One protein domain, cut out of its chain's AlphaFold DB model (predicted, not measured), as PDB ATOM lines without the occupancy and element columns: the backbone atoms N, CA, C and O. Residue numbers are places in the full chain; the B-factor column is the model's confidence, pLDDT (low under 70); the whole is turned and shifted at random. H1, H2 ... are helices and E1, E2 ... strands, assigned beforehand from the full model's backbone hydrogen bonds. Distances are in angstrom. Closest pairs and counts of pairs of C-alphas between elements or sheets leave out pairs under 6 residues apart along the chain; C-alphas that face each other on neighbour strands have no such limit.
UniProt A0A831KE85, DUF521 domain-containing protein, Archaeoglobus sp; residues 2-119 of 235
ATOM      1  N   ALA A   2      73.130  96.878  75.699       93.94
ATOM      2  CA  ALA A   2      71.901  96.612  74.934       93.94
ATOM      3  C   ALA A   2      70.991  97.850  74.801       93.94
ATOM      4  O   ALA A   2      70.720  98.280  73.686       93.94
ATOM      5  N   ASN A   3      70.615  98.476  75.921       95.62
ATOM      6  CA  ASN A   3      69.806  99.699  75.896       95.62
ATOM      7  C   ASN A   3      70.565 100.884  75.267       95.62
ATOM      8  O   ASN A   3      70.147 101.429  74.255       95.62
ATOM      9  N   SER A   4      71.727 101.236  75.827       96.56
ATOM     10  CA  SER A   4      72.467 102.456  75.464       96.56
ATOM     11  C   SER A   4      73.085 102.487  74.069       96.56
ATOM     12  O   SER A   4      73.239 103.567  73.511       96.56
ATOM     13  N   ILE A   5      73.530 101.345  73.541       95.25
ATOM     14  CA  ILE A   5      74.325 101.281  72.301       95.25
ATOM     15  C   ILE A   5      73.525 100.657  71.163       95.25
ATOM     16  O   ILE A   5      73.582 101.154  70.044       95.25
ATOM     17  N   LEU A   6      72.784  99.578  71.436       94.94
ATOM     18  CA  LEU A   6      71.974  98.912  70.411       94.94
ATOM     19  C   LEU A   6      70.565  99.504  70.289       94.94
ATOM     20  O   LEU A   6      69.877  99.196  69.323       94.94
ATOM     21  N   GLY A   7      70.127 100.326  71.247       94.31
ATOM     22  CA  GLY A   7      68.767 100.867  71.265       94.31
ATOM     23  C   GLY A   7      67.708  99.827  71.625       94.31
ATOM     24  O   GLY A   7      66.535 100.019  71.326       94.31
ATOM     25  N   ALA A   8      68.102  98.716  72.258       95.12
ATOM     26  CA  ALA A   8      67.127  97.771  72.781       95.12
ATOM     27  C   ALA A   8      66.257  98.452  73.851       95.12
ATOM     28  O   ALA A   8      66.684  99.391  74.532       95.12
ATOM     29  N   MET A   9      65.039  97.951  74.017       94.56
ATOM     30  CA  MET A   9      64.148  98.336  75.105       94.56
ATOM     31  C   MET A   9      63.949  97.110  75.984       94.56
ATOM     32  O   MET A   9      63.118  96.266  75.672       94.56
ATOM     33  N   THR A  10      64.786  96.961  77.015       93.62
ATOM     34  CA  THR A  10      64.790  95.791  77.907       93.62
ATOM     35  C   THR A  10      65.214  96.164  79.323       93.62
ATOM     36  O   THR A  10      66.086  97.016  79.513       93.62
ATOM     37  N   ASN A  11      64.664  95.478  80.325       92.31
ATOM     38  CA  ASN A  11      65.180  95.545  81.692       92.31
ATOM     39  C   ASN A  11      66.302  94.523  81.918       92.31
ATOM     40  O   ASN A  11      66.612  93.692  81.058       92.31
ATOM     41  N   LYS A  12      66.907  94.580  83.109       88.62
ATOM     42  CA  LYS A  12      67.797  93.543  83.642       88.62
ATOM     43  C   LYS A  12      66.951  92.391  84.197       88.62
ATOM     44  O   LYS A  12      66.793  92.244  85.405       88.62
ATOM     45  N   GLU A  13      66.373  91.622  83.281       90.25
ATOM     46  CA  GLU A  13      65.485  90.503  83.599       90.25
ATOM     47  C   GLU A  13      66.243  89.335  84.248       90.25
ATOM     48  O   GLU A  13      67.413  89.071  83.952       90.25
ATOM     49  N   SER A  14      65.566  88.607  85.138       91.19
ATOM     50  CA  SER A  14      66.092  87.354  85.688       91.19
ATOM     51  C   SER A  14      66.034  86.235  84.644       91.19
ATOM     52  O   SER A  14      65.208  86.259  83.734       91.19
ATOM     53  N   GLY A  15      66.843  85.184  84.809       92.06
ATOM     54  CA  GLY A  15      66.781  84.028  83.903       92.06
ATOM     55  C   GLY A  15      65.391  83.376  83.836       92.06
ATOM     56  O   GLY A  15      64.977  82.914  82.779       92.06
ATOM     57  N   ILE A  16      64.639  83.397  84.944       94.38
ATOM     58  CA  ILE A  16      63.290  82.817  85.027       94.38
ATOM     59  C   ILE A  16      62.286  83.651  84.220       94.38
ATOM     60  O   ILE A  16      61.523  83.100  83.430       94.38
ATOM     61  N   SER A  17      62.301  84.975  84.395       93.69
ATOM     62  CA  SER A  17      61.415  85.888  83.654       93.69
ATOM     63  C   SER A  17      61.738  85.896  82.158       93.69
ATOM     64  O   SER A  17      60.824  85.809  81.340       93.69
ATOM     65  N   ALA A  18      63.024  85.878  81.796       93.56
ATOM     66  CA  ALA A  18      63.463  85.760  80.410       93.56
ATOM     67  C   ALA A  18      63.012  84.439  79.758       93.56
ATOM     68  O   ALA A  18      62.537  84.448  78.623       93.56
ATOM     69  N   LEU A  19      63.104  83.306  80.471       95.75
ATOM     70  CA  LEU A  19      62.624  82.012  79.975       95.75
ATOM     71  C   LEU A  19      61.104  82.010  79.777       95.75
ATOM     72  O   LEU A  19      60.623  81.574  78.734       95.75
ATOM     73  N   ALA A  20      60.348  82.526  80.750       95.69
ATOM     74  CA  ALA A  20      58.900  82.647  80.630       95.69
ATOM     75  C   ALA A  20      58.518  83.497  79.409       95.69
ATOM     76  O   ALA A  20      57.674  83.078  78.617       95.69
ATOM     77  N   ALA A  21      59.196  84.633  79.210       95.50
ATOM     78  CA  ALA A  21      58.980  85.508  78.062       95.50
ATOM     79  C   ALA A  21      59.281  84.814  76.724       95.50
ATOM     80  O   ALA A  21      58.523  84.976  75.767       95.50
ATOM     81  N   ALA A  22      60.342  84.000  76.665       95.94
ATOM     82  CA  ALA A  22      60.693  83.218  75.482       95.94
ATOM     83  C   ALA A  22      59.638  82.151  75.144       95.94
ATOM     84  O   ALA A  22      59.330  81.958  73.970       95.94
ATOM     85  N   ILE A  23      59.050  81.495  76.152       97.31
ATOM     86  CA  ILE A  23      58.005  80.475  75.960       97.31
ATOM     87  C   ILE A  23      56.716  81.102  75.421       97.31
ATOM     88  O   ILE A  23      56.118  80.576  74.485       97.31
ATOM     89  N   ILE A  24      56.272  82.220  76.002       97.06
ATOM     90  CA  ILE A  24      54.995  82.850  75.624       97.06
ATOM     91  C   ILE A  24      55.126  83.836  74.452       97.06
ATOM     92  O   ILE A  24      54.113  84.325  73.950       97.06
ATOM     93  N   GLY A  25      56.355  84.175  74.046       96.19
ATOM     94  CA  GLY A  25      56.651  85.164  73.005       96.19
ATOM     95  C   GLY A  25      56.295  86.608  73.384       96.19
ATOM     96  O   GLY A  25      56.049  87.432  72.504       96.19
ATOM     97  N   LYS A  26      56.206  86.924  74.681       95.06
ATOM     98  CA  LYS A  26      55.807  88.239  75.213       95.06
ATOM     99  C   LYS A  26      56.628  88.576  76.450       95.06
ATOM    100  O   LYS A  26      56.840  87.713  77.289       95.06
ATOM    101  N   THR A  27      57.012  89.839  76.598       94.38
ATOM    102  CA  THR A  27      57.629  90.368  77.824       94.38
ATOM    103  C   THR A  27      56.683  91.379  78.480       94.38
ATOM    104  O   THR A  27      55.966  92.076  77.752       94.38
ATOM    105  N   PRO A  28      56.615  91.472  79.820       93.00
ATOM    106  CA  PRO A  28      55.846  92.518  80.483       93.00
ATOM    107  C   PRO A  28      56.307  93.916  80.043       93.00
ATOM    108  O   PRO A  28      57.502  94.189  79.967       93.00
ATOM    109  N   ASN A  29      55.364  94.821  79.769       95.25
ATOM    110  CA  ASN A  29      55.688  96.198  79.389       95.25
ATOM    111  C   ASN A  29      55.861  97.076  80.638       95.25
ATOM    112  O   ASN A  29      54.888  97.623  81.154       95.25
ATOM    113  N   TYR A  30      57.089  97.174  81.143       95.12
ATOM    114  CA  TYR A  30      57.429  97.976  82.322       95.12
ATOM    115  C   TYR A  30      58.885  98.456  82.289       95.12
ATOM    116  O   TYR A  30      59.692  97.988  81.481       95.12
ATOM    117  N   GLY A  31      59.236  99.372  83.197       95.12
ATOM    118  CA  GLY A  31      60.608  99.857  83.341       95.12
ATOM    119  C   GLY A  31      61.119 100.466  82.036       95.12
ATOM    120  O   GLY A  31      60.449 101.310  81.448       95.12
ATOM    121  N   LEU A  32      62.271 100.000  81.560       95.75
ATOM    122  CA  LEU A  32      62.947 100.488  80.354       95.75
ATOM    123  C   LEU A  32      62.285 100.057  79.034       95.75
ATOM    124  O   LEU A  32      62.777 100.441  77.969       95.75
ATOM    125  N   HIS A  33      61.192  99.287  79.081       95.94
ATOM    126  CA  HIS A  33      60.293  99.103  77.935       95.94
ATOM    127  C   HIS A  33      59.455 100.360  77.641       95.94
ATOM    128  O   HIS A  33      59.009 100.551  76.513       95.94
ATOM    129  N   ILE A  34      59.277 101.233  78.635       96.56
ATOM    130  CA  ILE A  34      58.512 102.479  78.542       96.56
ATOM    131  C   ILE A  34      59.488 103.624  78.251       96.56
ATOM    132  O   ILE A  34      60.508 103.754  78.929       96.56
ATOM    133  N   LYS A  35      59.196 104.449  77.238       95.31
ATOM    134  CA  LYS A  35      60.126 105.480  76.754       95.31
ATOM    135  C   LYS A  35      60.401 106.548  77.811       95.31
ATOM    136  O   LYS A  35      61.544 106.942  78.001       95.31
ATOM    137  N   GLU A  36      59.374 106.963  78.535       95.31
ATOM    138  CA  GLU A  36      59.431 108.008  79.557       95.31
ATOM    139  C   GLU A  36      60.394 107.637  80.698       95.31
ATOM    140  O   GLU A  36      61.133 108.486  81.187       95.31
ATOM    141  N   ASN A  37      60.475 106.349  81.051       95.62
ATOM    142  CA  ASN A  37      61.375 105.839  82.094       95.62
ATOM    143  C   ASN A  37      62.858 105.840  81.683       95.62
ATOM    144  O   ASN A  37      63.721 105.503  82.492       95.62
ATOM    145  N   ARG A  38      63.166 106.160  80.423       96.31
ATOM    146  CA  ARG A  38      64.531 106.217  79.881       96.31
ATOM    147  C   ARG A  38      65.068 107.645  79.835       96.31
ATOM    148  O   ARG A  38      66.205 107.847  79.410       96.31
ATOM    149  N   MET A  39      64.267 108.628  80.249       96.25
ATOM    150  CA  MET A  39      64.673 110.027  80.286       96.25
ATOM    151  C   MET A  39      65.912 110.194  81.182       96.25
ATOM    152  O   MET A  39      65.901 109.721  82.321       96.25
ATOM    153  N   PRO A  40      66.985 110.845  80.697       96.94
ATOM    154  CA  PRO A  40      68.164 111.095  81.505       96.94
ATOM    155  C   PRO A  40      67.830 112.026  82.672       96.94
ATOM    156  O   PRO A  40      67.113 113.011  82.503       96.94
ATOM    157  N   THR A  41      68.393 111.749  83.845       96.12
ATOM    158  CA  THR A  41      68.141 112.532  85.067       96.12
ATOM    159  C   THR A  41      69.360 113.321  85.534       96.12
ATOM    160  O   THR A  41      69.201 114.306  86.244       96.12
ATOM    161  N   ILE A  42      70.565 112.949  85.093       96.75
ATOM    162  CA  ILE A  42      71.821 113.588  85.507       96.75
ATOM    163  C   ILE A  42      72.828 113.646  84.357       96.75
ATOM    164  O   ILE A  42      72.963 112.693  83.590       96.75
ATOM    165  N   LEU A  43      73.538 114.765  84.218       97.44
ATOM    166  CA  LEU A  43      74.606 114.935  83.236       97.44
ATOM    167  C   LEU A  43      75.957 114.573  83.859       97.44
ATOM    168  O   LEU A  43      76.354 115.121  84.884       97.44
ATOM    169  N   VAL A  44      76.704 113.691  83.203       97.44
ATOM    170  CA  VAL A  44      77.999 113.201  83.680       97.44
ATOM    171  C   VAL A  44      79.075 113.568  82.667       97.44
ATOM    172  O   VAL A  44      79.096 113.054  81.547       97.44
ATOM    173  N   LYS A  45      79.990 114.464  83.044       96.94
ATOM    174  CA  LYS A  45      81.195 114.717  82.243       96.94
ATOM    175  C   LYS A  45      82.305 113.788  82.695       96.94
ATOM    176  O   LYS A  45      82.621 113.753  83.881       96.94
ATOM    177  N   VAL A  46      82.902 113.069  81.752       95.44
ATOM    178  CA  VAL A  46      83.948 112.089  82.054       95.44
ATOM    179  C   VAL A  46      85.277 112.514  81.454       95.44
ATOM    180  O   VAL A  46      85.332 112.932  80.299       95.44
ATOM    181  N   LYS A  47      86.337 112.344  82.244       92.81
ATOM    182  CA  LYS A  47      87.740 112.373  81.817       92.81
ATOM    183  C   LYS A  47      88.411 111.051  82.188       92.81
ATOM    184  O   LYS A  47      87.988 110.401  83.138       92.81
ATOM    185  N   GLY A  48      89.468 110.671  81.474       92.81
ATOM    186  CA  GLY A  48      90.246 109.462  81.780       92.81
ATOM    187  C   GLY A  48      89.647 108.163  81.221       92.81
ATOM    188  O   GLY A  48      89.059 108.153  80.131       92.81
ATOM    189  N   ASP A  49      89.855 107.057  81.941       95.69
ATOM    190  CA  ASP A  49      89.425 105.720  81.529       95.69
ATOM    191  C   ASP A  49      87.920 105.511  81.779       95.69
ATOM    192  O   ASP A  49      87.403 105.758  82.870       95.69
ATOM    193  N   LEU A  50      87.185 105.044  80.763       96.94
ATOM    194  CA  LEU A  50      85.728 104.913  80.866       96.94
ATOM    195  C   LEU A  50      85.278 103.735  81.741       96.94
ATOM    196  O   LEU A  50      84.185 103.768  82.302       96.94
ATOM    197  N   SER A  51      86.094 102.691  81.857       97.06
ATOM    198  CA  SER A  51      85.822 101.542  82.718       97.06
ATOM    199  C   SER A  51      85.896 101.953  84.188       97.06
ATOM    200  O   SER A  51      84.980 101.637  84.953       97.06
ATOM    201  N   ALA A  52      86.931 102.721  84.545       97.06
ATOM    202  CA  ALA A  52      87.100 103.343  85.854       97.06
ATOM    203  C   ALA A  52      86.006 104.377  86.139       97.06
ATOM    204  O   ALA A  52      85.361 104.324  87.182       97.06
ATOM    205  N   ALA A  53      85.725 105.272  85.187       96.88
ATOM    206  CA  ALA A  53      84.676 106.274  85.353       96.88
ATOM    207  C   ALA A  53      83.302 105.630  85.579       96.88
ATOM    208  O   ALA A  53      82.547 106.084  86.429       96.88
ATOM    209  N   GLY A  54      82.984 104.546  84.864       97.25
ATOM    210  CA  GLY A  54      81.745 103.800  85.076       97.25
ATOM    211  C   GLY A  54      81.681 103.103  86.428       97.25
ATOM    212  O   GLY A  54      80.595 102.979  86.987       97.25
ATOM    213  N   TYR A  55      82.824 102.656  86.951       96.94
ATOM    214  CA  TYR A  55      82.910 102.056  88.279       96.94
ATOM    215  C   TYR A  55      82.558 103.101  89.343       96.94
ATOM    216  O   TYR A  55      81.594 102.900  90.079       96.94
ATOM    217  N   ILE A  56      83.257 104.244  89.319       96.44
ATOM    218  CA  ILE A  56      83.072 105.377  90.240       96.44
ATOM    219  C   ILE A  56      81.652 105.939  90.135       96.44
ATOM    220  O   ILE A  56      80.980 106.129  91.143       96.44
ATOM    221  N   ALA A  57      81.165 106.166  88.910       96.31
ATOM    222  CA  ALA A  57      79.812 106.662  88.683       96.31
ATOM    223  C   ALA A  57      78.763 105.690  89.221       96.31
ATOM    224  O   ALA A  57      77.781 106.112  89.810       96.31
ATOM    225  N   GLY A  58      78.946 104.383  89.035       95.56
ATOM    226  CA  GLY A  58      77.984 103.424  89.562       95.56
ATOM    227  C   GLY A  58      77.966 103.385  91.094       95.56
ATOM    228  O   GLY A  58      76.926 103.092  91.661       95.56
ATOM    229  N   GLU A  59      79.058 103.716  91.786       94.31
ATOM    230  CA  GLU A  59      79.038 103.816  93.254       94.31
ATOM    231  C   GLU A  59      78.327 105.079  93.759       94.31
ATOM    232  O   GLU A  59      77.770 105.061  94.856       94.31
ATOM    233  N   SER A  60      78.328 106.163  92.978       92.62
ATOM    234  CA  SER A  60      77.695 107.427  93.365       92.62
ATOM    235  C   SER A  60      76.240 107.561  92.913       92.62
ATOM    236  O   SER A  60      75.447 108.197  93.606       92.62
ATOM    237  N   LEU A  61      75.883 106.973  91.771       91.25
ATOM    238  CA  LEU A  61      74.553 107.097  91.185       91.25
ATOM    239  C   LEU A  61      73.537 106.192  91.898       91.25
ATOM    240  O   LEU A  61      73.748 104.994  92.083       91.25
ATOM    241  N   SER A  62      72.389 106.763  92.251       83.88
ATOM    242  CA  SER A  62      71.251 106.120  92.902       83.88
ATOM    243  C   SER A  62      69.999 106.206  92.028       83.88
ATOM    244  O   SER A  62      69.258 107.185  92.062       83.88
ATOM    245  N   ASN A  63      69.709 105.134  91.282       83.00
ATOM    246  CA  ASN A  63      68.529 105.011  90.405       83.00
ATOM    247  C   ASN A  63      68.410 106.082  89.297       83.00
ATOM    248  O   ASN A  63      67.333 106.252  88.726       83.00
ATOM    249  N   GLU A  64      69.492 106.781  88.957       93.62
ATOM    250  CA  GLU A  64      69.504 107.739  87.850       93.62
ATOM    251  C   GLU A  64      69.756 107.080  86.489       93.62
ATOM    252  O   GLU A  64      70.383 106.023  86.375       93.62
ATOM    253  N   VAL A  65      69.326 107.770  85.429       96.31
ATOM    254  CA  VAL A  65      69.739 107.483  84.051       96.31
ATOM    255  C   VAL A  65      70.782 108.533  83.643       96.31
ATOM    256  O   VAL A  65      70.417 109.668  83.320       96.31
ATOM    257  N   PRO A  66      72.088 108.209  83.673       97.44
ATOM    258  CA  PRO A  66      73.135 109.181  83.388       97.44
ATOM    259  C   PRO A  66      73.229 109.527  81.900       97.44
ATOM    260  O   PRO A  66      73.123 108.663  81.025       97.44
ATOM    261  N   TYR A  67      73.492 110.801  81.624       97.81
ATOM    262  CA  TYR A  67      73.784 111.355  80.308       97.81
ATOM    263  C   TYR A  67      75.261 111.737  80.220       97.81
ATOM    264  O   TYR A  67      75.691 112.760  80.752       97.81
ATOM    265  N   PHE A  68      76.046 110.908  79.545       97.44
ATOM    266  CA  PHE A  68      77.482 111.071  79.407       97.44
ATOM    267  C   PHE A  68      77.862 112.021  78.275       97.44
ATOM    268  O   PHE A  68      77.418 111.877  77.131       97.44
ATOM    269  N   VAL A  69      78.771 112.938  78.602       96.00
ATOM    270  CA  VAL A  69      79.472 113.804  77.653       96.00
ATOM    271  C   VAL A  69      80.971 113.560  77.789       96.00
ATOM    272  O   VAL A  69      81.512 113.557  78.897       96.00
ATOM    273  N   PHE A  70      81.636 113.383  76.650       95.88
ATOM    274  CA  PHE A  70      83.065 113.087  76.565       95.88
ATOM    275  C   PHE A  70      83.813 114.250  75.906       95.88
ATOM    276  O   PHE A  70      83.286 114.907  75.009       95.88
ATOM    277  N   ASP A  71      85.046 114.494  76.337       91.88
ATOM    278  CA  ASP A  71      85.955 115.497  75.760       91.88
ATOM    279  C   ASP A  71      86.745 114.977  74.545       91.88
ATOM    280  O   ASP A  71      87.384 115.747  73.827       91.88
ATOM    281  N   ARG A  72      86.664 113.670  74.284       94.31
ATOM    282  CA  ARG A  72      87.316 112.978  73.172       94.31
ATOM    283  C   ARG A  72      86.354 112.055  72.438       94.31
ATOM    284  O   ARG A  72      85.284 111.700  72.928       94.31
ATOM    285  N   LYS A  73      86.786 111.585  71.265       93.38
ATOM    286  CA  LYS A  73      86.136 110.444  70.613       93.38
ATOM    287  C   LYS A  73      86.328 109.194  71.472       93.38
ATOM    288  O   LYS A  73      87.433 108.921  71.943       93.38
ATOM    289  N   VAL A  74      85.247 108.443  71.636       94.56
ATOM    290  CA  VAL A  74      85.213 107.204  72.416       94.56
ATOM    291  C   VAL A  74      84.858 106.037  71.506       94.56
ATOM    292  O   VAL A  74      83.984 106.146  70.640       94.56
ATOM    293  N   ALA A  75      85.553 104.920  71.670       93.44
ATOM    294  CA  ALA A  75      85.278 103.708  70.920       93.44
ATOM    295  C   ALA A  75      84.115 102.922  71.545       93.44
ATOM    296  O   ALA A  75      83.850 102.981  72.747       93.44
ATOM    297  N   LYS A  76      83.427 102.117  70.727       92.81
ATOM    298  CA  LYS A  76      82.301 101.287  71.194       92.81
ATOM    299  C   LYS A  76      82.705 100.310  72.302       92.81
ATOM    300  O   LYS A  76      81.900 100.040  73.191       92.81
ATOM    301  N   TRP A  77      83.932  99.790  72.261       94.25
ATOM    302  CA  TRP A  77      84.435  98.877  73.286       94.25
ATOM    303  C   TRP A  77      84.670  99.572  74.634       94.25
ATOM    304  O   TRP A  77      84.411  98.976  75.677       94.25
ATOM    305  N   GLU A  78      85.052 100.850  74.634       96.31
ATOM    306  CA  GLU A  78      85.190 101.639  75.863       96.31
ATOM    307  C   GLU A  78      83.818 101.878  76.503       96.31
ATOM    308  O   GLU A  78      83.642 101.702  77.704       96.31
ATOM    309  N   LEU A  79      82.797 102.179  75.692       96.81
ATOM    310  CA  LEU A  79      81.413 102.309  76.162       96.81
ATOM    311  C   LEU A  79      80.821 100.980  76.656       96.81
ATOM    312  O   LEU A  79      79.948 100.960  77.528       96.81
ATOM    313  N   LYS A  80      81.280  99.855  76.098       96.25
ATOM    314  CA  LYS A  80      80.944  98.514  76.589       96.25
ATOM    315  C   LYS A  80      81.514  98.302  77.995       96.25
ATOM    316  O   LYS A  80      80.781  97.792  78.840       96.25
ATOM    317  N   LEU A  81      82.758  98.719  78.254       97.19
ATOM    318  CA  LEU A  81      83.360  98.687  79.592       97.19
ATOM    319  C   LEU A  81      82.642  99.643  80.556       97.19
ATOM    320  O   LEU A  81      82.198  99.189  81.605       97.19
ATOM    321  N   LEU A  82      82.405 100.898  80.155       97.75
ATOM    322  CA  LEU A  82      81.635 101.893  80.921       97.75
ATOM    323  C   LEU A  82      80.303 101.321  81.413       97.75
ATOM    324  O   LEU A  82      80.014 101.302  82.606       97.75
ATOM    325  N   GLY A  83      79.498 100.809  80.477       96.81
ATOM    326  CA  GLY A  83      78.189 100.242  80.783       96.81
ATOM    327  C   GLY A  83      78.255  98.995  81.657       96.81
ATOM    328  O   GLY A  83      77.341  98.756  82.441       96.81
ATOM    329  N   ALA A  84      79.305  98.185  81.518       96.19
ATOM    330  CA  ALA A  84      79.493  97.012  82.356       96.19
ATOM    331  C   ALA A  84      79.853  97.396  83.791       96.19
ATOM    332  O   ALA A  84      79.288  96.814  84.714       96.19
ATOM    333  N   SER A  85      80.737  98.377  83.980       96.81
ATOM    334  CA  SER A  85      81.089  98.891  85.303       96.81
ATOM    335  C   SER A  85      79.873  99.504  85.999       96.81
ATOM    336  O   SER A  85      79.518  99.050  87.082       96.81
ATOM    337  N   LEU A  86      79.146 100.399  85.317       96.50
ATOM    338  CA  LEU A  86      77.908 101.029  85.801       96.50
ATOM    339  C   LEU A  86      76.867 100.014  86.292       96.50
ATOM    340  O   LEU A  86      76.296 100.147  87.374       96.50
ATOM    341  N   ALA A  87      76.628  98.968  85.499       94.31
ATOM    342  CA  ALA A  87      75.671  97.921  85.843       94.31
ATOM    343  C   ALA A  87      76.143  97.019  86.998       94.31
ATOM    344  O   ALA A  87      75.312  96.324  87.594       94.31
ATOM    345  N   SER A  88      77.452  96.990  87.275       94.38
ATOM    346  CA  SER A  88      78.059  96.146  88.310       94.38
ATOM    347  C   SER A  88      78.088  96.843  89.665       94.38
ATOM    348  O   SER A  88      77.706  96.216  90.646       94.38
ATOM    349  N   THR A  89      78.485  98.120  89.720       94.50
ATOM    350  CA  THR A  89      78.549  98.896  90.969       94.50
ATOM    351  C   THR A  89      77.219  99.555  91.335       94.50
ATOM    352  O   THR A  89      76.816  99.460  92.487       94.50
ATOM    353  N   GLY A  90      76.504 100.146  90.368       90.00
ATOM    354  CA  GLY A  90      75.322 100.986  90.635       90.00
ATOM    355  C   GLY A  90      73.979 100.425  90.196       90.00
ATOM    356  O   GLY A  90      72.965 101.109  90.261       90.00
ATOM    357  N   ASN A  91      73.955  99.199  89.662       87.94
ATOM    358  CA  ASN A  91      72.766  98.608  89.033       87.94
ATOM    359  C   ASN A  91      72.136  99.493  87.927       87.94
ATOM    360  O   ASN A  91      70.964  99.338  87.569       87.94
ATOM    361  N   VAL A  92      72.931 100.392  87.341       94.19
ATOM    362  CA  VAL A  92      72.501 101.307  86.285       94.19
ATOM    363  C   VAL A  92      72.282 100.503  85.003       94.19
ATOM    364  O   VAL A  92      73.214  99.987  84.382       94.19
ATOM    365  N   SER A  93      71.016 100.358  84.614       92.25
ATOM    366  CA  SER A  93      70.601  99.498  83.491       92.25
ATOM    367  C   SER A  93      70.668 100.199  82.129       92.25
ATOM    368  O   SER A  93      70.569  99.555  81.075       92.25
ATOM    369  N   MET A  94      70.848 101.519  82.139       95.25
ATOM    370  CA  MET A  94      70.925 102.353  80.952       95.25
ATOM    371  C   MET A  94      71.705 103.638  81.228       95.25
ATOM    372  O   MET A  94      71.700 104.158  82.331       95.25
ATOM    373  N   PHE A  95      72.340 104.146  80.181       97.00
ATOM    374  CA  PHE A  95      72.922 105.479  80.100       97.00
ATOM    375  C   PHE A  95      72.725 106.035  78.688       97.00
ATOM    376  O   PHE A  95      72.600 105.258  77.736       97.00
ATOM    377  N   HIS A  96      72.772 107.353  78.546       97.69
ATOM    378  CA  HIS A  96      72.889 108.036  77.260       97.69
ATOM    379  C   HIS A  96      74.328 108.484  77.047       97.69
ATOM    380  O   HIS A  96      74.973 108.941  77.981       97.69
ATOM    381  N   ALA A  97      74.839 108.359  75.831       96.88
ATOM    382  CA  ALA A  97      76.106 108.934  75.400       96.88
ATOM    383  C   ALA A  97      75.837 109.915  74.258       96.88
ATOM    384  O   ALA A  97      75.283 109.527  73.223       96.88
ATOM    385  N   GLU A  98      76.226 111.175  74.448       95.62
ATOM    386  CA  GLU A  98      75.980 112.243  73.479       95.62
ATOM    387  C   GLU A  98      76.550 111.893  72.097       95.62
ATOM    388  O   GLU A  98      77.719 111.534  71.958       95.62
ATOM    389  N   GLY A  99      75.708 111.972  71.063       94.25
ATOM    390  CA  GLY A  99      76.094 111.648  69.689       94.25
ATOM    391  C   GLY A  99      76.229 110.154  69.373       94.25
ATOM    392  O   GLY A  99      76.537 109.825  68.229       94.25
ATOM    393  N   ILE A 100      76.007 109.255  70.342       95.12
ATOM    394  CA  ILE A 100      76.245 107.809  70.184       95.12
ATOM    395  C   ILE A 100      74.998 106.982  70.484       95.12
ATOM    396  O   ILE A 100      74.639 106.113  69.690       95.12
ATOM    397  N   THR A 101      74.345 107.214  71.623       95.81
ATOM    398  CA  THR A 101      73.129 106.472  71.992       95.81
ATOM    399  C   THR A 101      72.001 106.803  71.022       95.81
ATOM    400  O   THR A 101      71.773 107.983  70.819       95.81
ATOM    401  N   PRO A 102      71.254 105.841  70.445       94.88
ATOM    402  CA  PRO A 102      70.251 106.141  69.413       94.88
ATOM    403  C   PRO A 102      69.236 107.235  69.789       94.88
ATOM    404  O   PRO A 102      68.936 108.103  68.978       94.88
ATOM    405  N   GLU A 103      68.783 107.230  71.041       93.56
ATOM    406  CA  GLU A 103      67.783 108.145  71.615       93.56
ATOM    407  C   GLU A 103      68.392 109.383  72.310       93.56
ATOM    408  O   GLU A 103      67.718 110.075  73.067       93.56
ATOM    409  N   TRP A 104      69.664 109.714  72.052       93.31
ATOM    410  CA  TRP A 104      70.372 110.797  72.757       93.31
ATOM    411  C   TRP A 104      69.773 112.203  72.575       93.31
ATOM    412  O   TRP A 104      70.102 113.103  73.352       93.31
ATOM    413  N   ARG A 105      68.961 112.411  71.525       94.31
ATOM    414  CA  ARG A 105      68.257 113.675  71.219       94.31
ATOM    415  C   ARG A 105      66.786 113.663  71.613       94.31
ATOM    416  O   ARG A 105      66.128 114.687  71.460       94.31
ATOM    417  N   ASP A 106      66.269 112.531  72.075       94.94
ATOM    418  CA  ASP A 106      64.838 112.370  72.337       94.94
ATOM    419  C   ASP A 106      64.403 113.108  73.608       94.94
ATOM    420  O   ASP A 106      63.213 113.342  73.808       94.94
ATOM    421  N   PHE A 107      65.366 113.482  74.452       93.38
ATOM    422  CA  PHE A 107      65.148 114.112  75.743       93.38
ATOM    423  C   PHE A 107      65.994 115.376  75.898       93.38
ATOM    424  O   PHE A 107      67.065 115.511  75.296       93.38
ATOM    425  N   GLU A 108      65.533 116.292  76.747       92.31
ATOM    426  CA  GLU A 108      66.333 117.445  77.153       92.31
ATOM    427  C   GLU A 108      67.547 117.007  77.980       92.31
ATOM    428  O   GLU A 108      67.501 116.035  78.738       92.31
ATOM    429  N   LYS A 109      68.654 117.744  77.848       93.31
ATOM    430  CA  LYS A 109      69.842 117.487  78.664       93.31
ATOM    431  C   LYS A 109      69.546 117.840  80.128       93.31
ATOM    432  O   LYS A 109      69.040 118.938  80.378       93.31
ATOM    433  N   PRO A 110      69.912 116.979  81.093       95.06
ATOM    434  CA  PRO A 110      69.743 117.290  82.506       95.06
ATOM    435  C   PRO A 110      70.482 118.567  82.909       95.06
ATOM    436  O   PRO A 110      71.581 118.848  82.422       95.06
ATOM    437  N   LYS A 111      69.880 119.334  83.824       92.25
ATOM    438  CA  LYS A 111      70.502 120.533  84.412       92.25
ATOM    439  C   LYS A 111      71.503 120.174  85.507       92.25
ATOM    440  O   LYS A 111      72.519 120.850  85.650       92.25
ATOM    441  N   GLU A 112      71.195 119.134  86.276       93.06
ATOM    442  CA  GLU A 112      72.093 118.606  87.293       93.06
ATOM    443  C   GLU A 112      73.300 117.946  86.633       93.06
ATOM    444  O   GLU A 112      73.166 117.217  85.646       93.06
ATOM    445  N   LYS A 113      74.489 118.244  87.158       94.44
ATOM    446  CA  LYS A 113      75.753 117.861  86.545       94.44
ATOM    447  C   LYS A 113      76.772 117.431  87.591       94.44
ATOM    448  O   LYS A 113      77.020 118.159  88.547       94.44
ATOM    449  N   ILE A 114      77.475 116.348  87.280       95.69
ATOM    450  CA  ILE A 114      78.685 115.907  87.975       95.69
ATOM    451  C   ILE A 114      79.853 115.741  86.993       95.69
ATOM    452  O   ILE A 114      79.664 115.583  85.782       95.69
ATOM    453  N   GLU A 115      81.075 115.806  87.514       96.44
ATOM    454  CA  GLU A 115      82.296 115.482  86.774       96.44
ATOM    455  C   GLU A 115      82.979 114.284  87.428       96.44
ATOM    456  O   GLU A 115      83.076 114.219  88.651       96.44
ATOM    457  N   ILE A 116      83.425 113.332  86.610       96.12
ATOM    458  CA  ILE A 116      84.079 112.105  87.064       96.12
ATOM    459  C   ILE A 116      85.417 111.965  86.354       96.12
ATOM    460  O   ILE A 116      85.498 111.989  85.121       96.12
ATOM    461  N   GLU A 117      86.463 111.781  87.151       95.50
ATOM    462  CA  GLU A 117      87.784 111.394  86.681       95.50
ATOM    463  C   GLU A 117      87.926 109.874  86.800       95.50
ATOM    464  O   GLU A 117      87.920 109.311  87.889       95.50
ATOM    465  N   GLY A 118      88.008 109.199  85.656       94.56
ATOM    466  CA  GLY A 118      88.171 107.756  85.547       94.56
ATOM    467  C   GLY A 118      89.598 107.329  85.848       94.56
ATOM    468  O   GLY A 118      90.324 106.920  84.942       94.56
ATOM    469  N   LYS A 119      89.992 107.440  87.115       93.12
ATOM    470  CA  LYS A 119      91.275 106.975  87.633       93.12
ATOM    471  C   LYS A 119      91.036 106.186  88.917       93.12
ATOM    472  O   LYS A 119      90.372 106.669  89.825       93.12
TER     473      LYS A 119
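AT A GLANCE: This is residues 2 to 119 of the 235 residues of the protein "DUF521 domain-containing protein" of Archaeoglobus sp (UniProt A0A831KE85). Look for a small, strongly twisted sheet of three parallel strands with the helix H3 over one face; H4 packs on H3, and the short helix H1 is near H4. H2 lies far from this body, at the end of a looping arm that makes the length of the whole. The printed part has 118 residues with four named helices and three named strands, in the order H1 H2 E1 H3 E2 H4 E3; the sheet runs E2 E1 E3. The class is mixed, helices and strands, with under half of the residues in named elements. The whole is compact, with a radius of gyration of the C-alphas of 14.4 A, and elongated, spanning 45 by 27 by 25 A.

HOW THE PARTS SIT: Start at H1, residues 2 to 6, which is near H4, residues 76 to 89, with 10 pairs of C-alphas within 10 A. Next comes H2, residues 15 to 24, which touches no helix and is not on the sheet. The inner strand E1, residues 42 to 48, has two parallel neighbours. Beside the edge strand E3, residues 113 to 118, at 25 degrees, find N 45 and O 114 at 3.0 A. Beside the edge strand E2, residues 66 to 70, at 38 degrees, find N 44 and O 67 at 2.8 A. H3, residues 50 to 60, is on the sheet, and its closest C-alphas to E3 are those of Ala 53 and Gly 118, 3.8 A apart. This gives two layers, a helix on one face of a sheet. H3 touches H4 at a shallow tilt of 25 degrees, the same way; their closest C-alphas, of Gly 58 and Leu 86, are 4.5 A apart. E1, H3 and E2 form a strand-helix-strand unit, two parallel neighbour strands with a helix between them in the chain, with a right-handed crossover. E2, H4 and E3 form a split one, with E1 between its strands and a left-handed crossover. Residues 67 to 68 of E2 also pair, parallel, with residues 96 to 97. In H1, H2, H3 and H4 every O i to N i+4 pair is within hydrogen-bond range.

IN THESE COORDINATES: Find C-alpha 2 at (71.901, 96.612, 74.934), where H1 begins. H2 runs 14.5 A from C-alpha 15 at (66.781, 84.028, 83.903). E1 measures 19.2 A, H3 15.1 A, H4 20.3 A and E3 16.0 A; E3 ends at C-alpha 118, (88.171, 107.756, 85.547).

THE WHOLE: The two C-alphas farthest apart, those of Ile 24 and Lys 119, are 45.2 A apart. The links H2 to E1, 17 residues, and H4 to E3, 23 residues, are long. The printed part has no cut; its mean pLDDT is 94.8, and no printed residue is under 70.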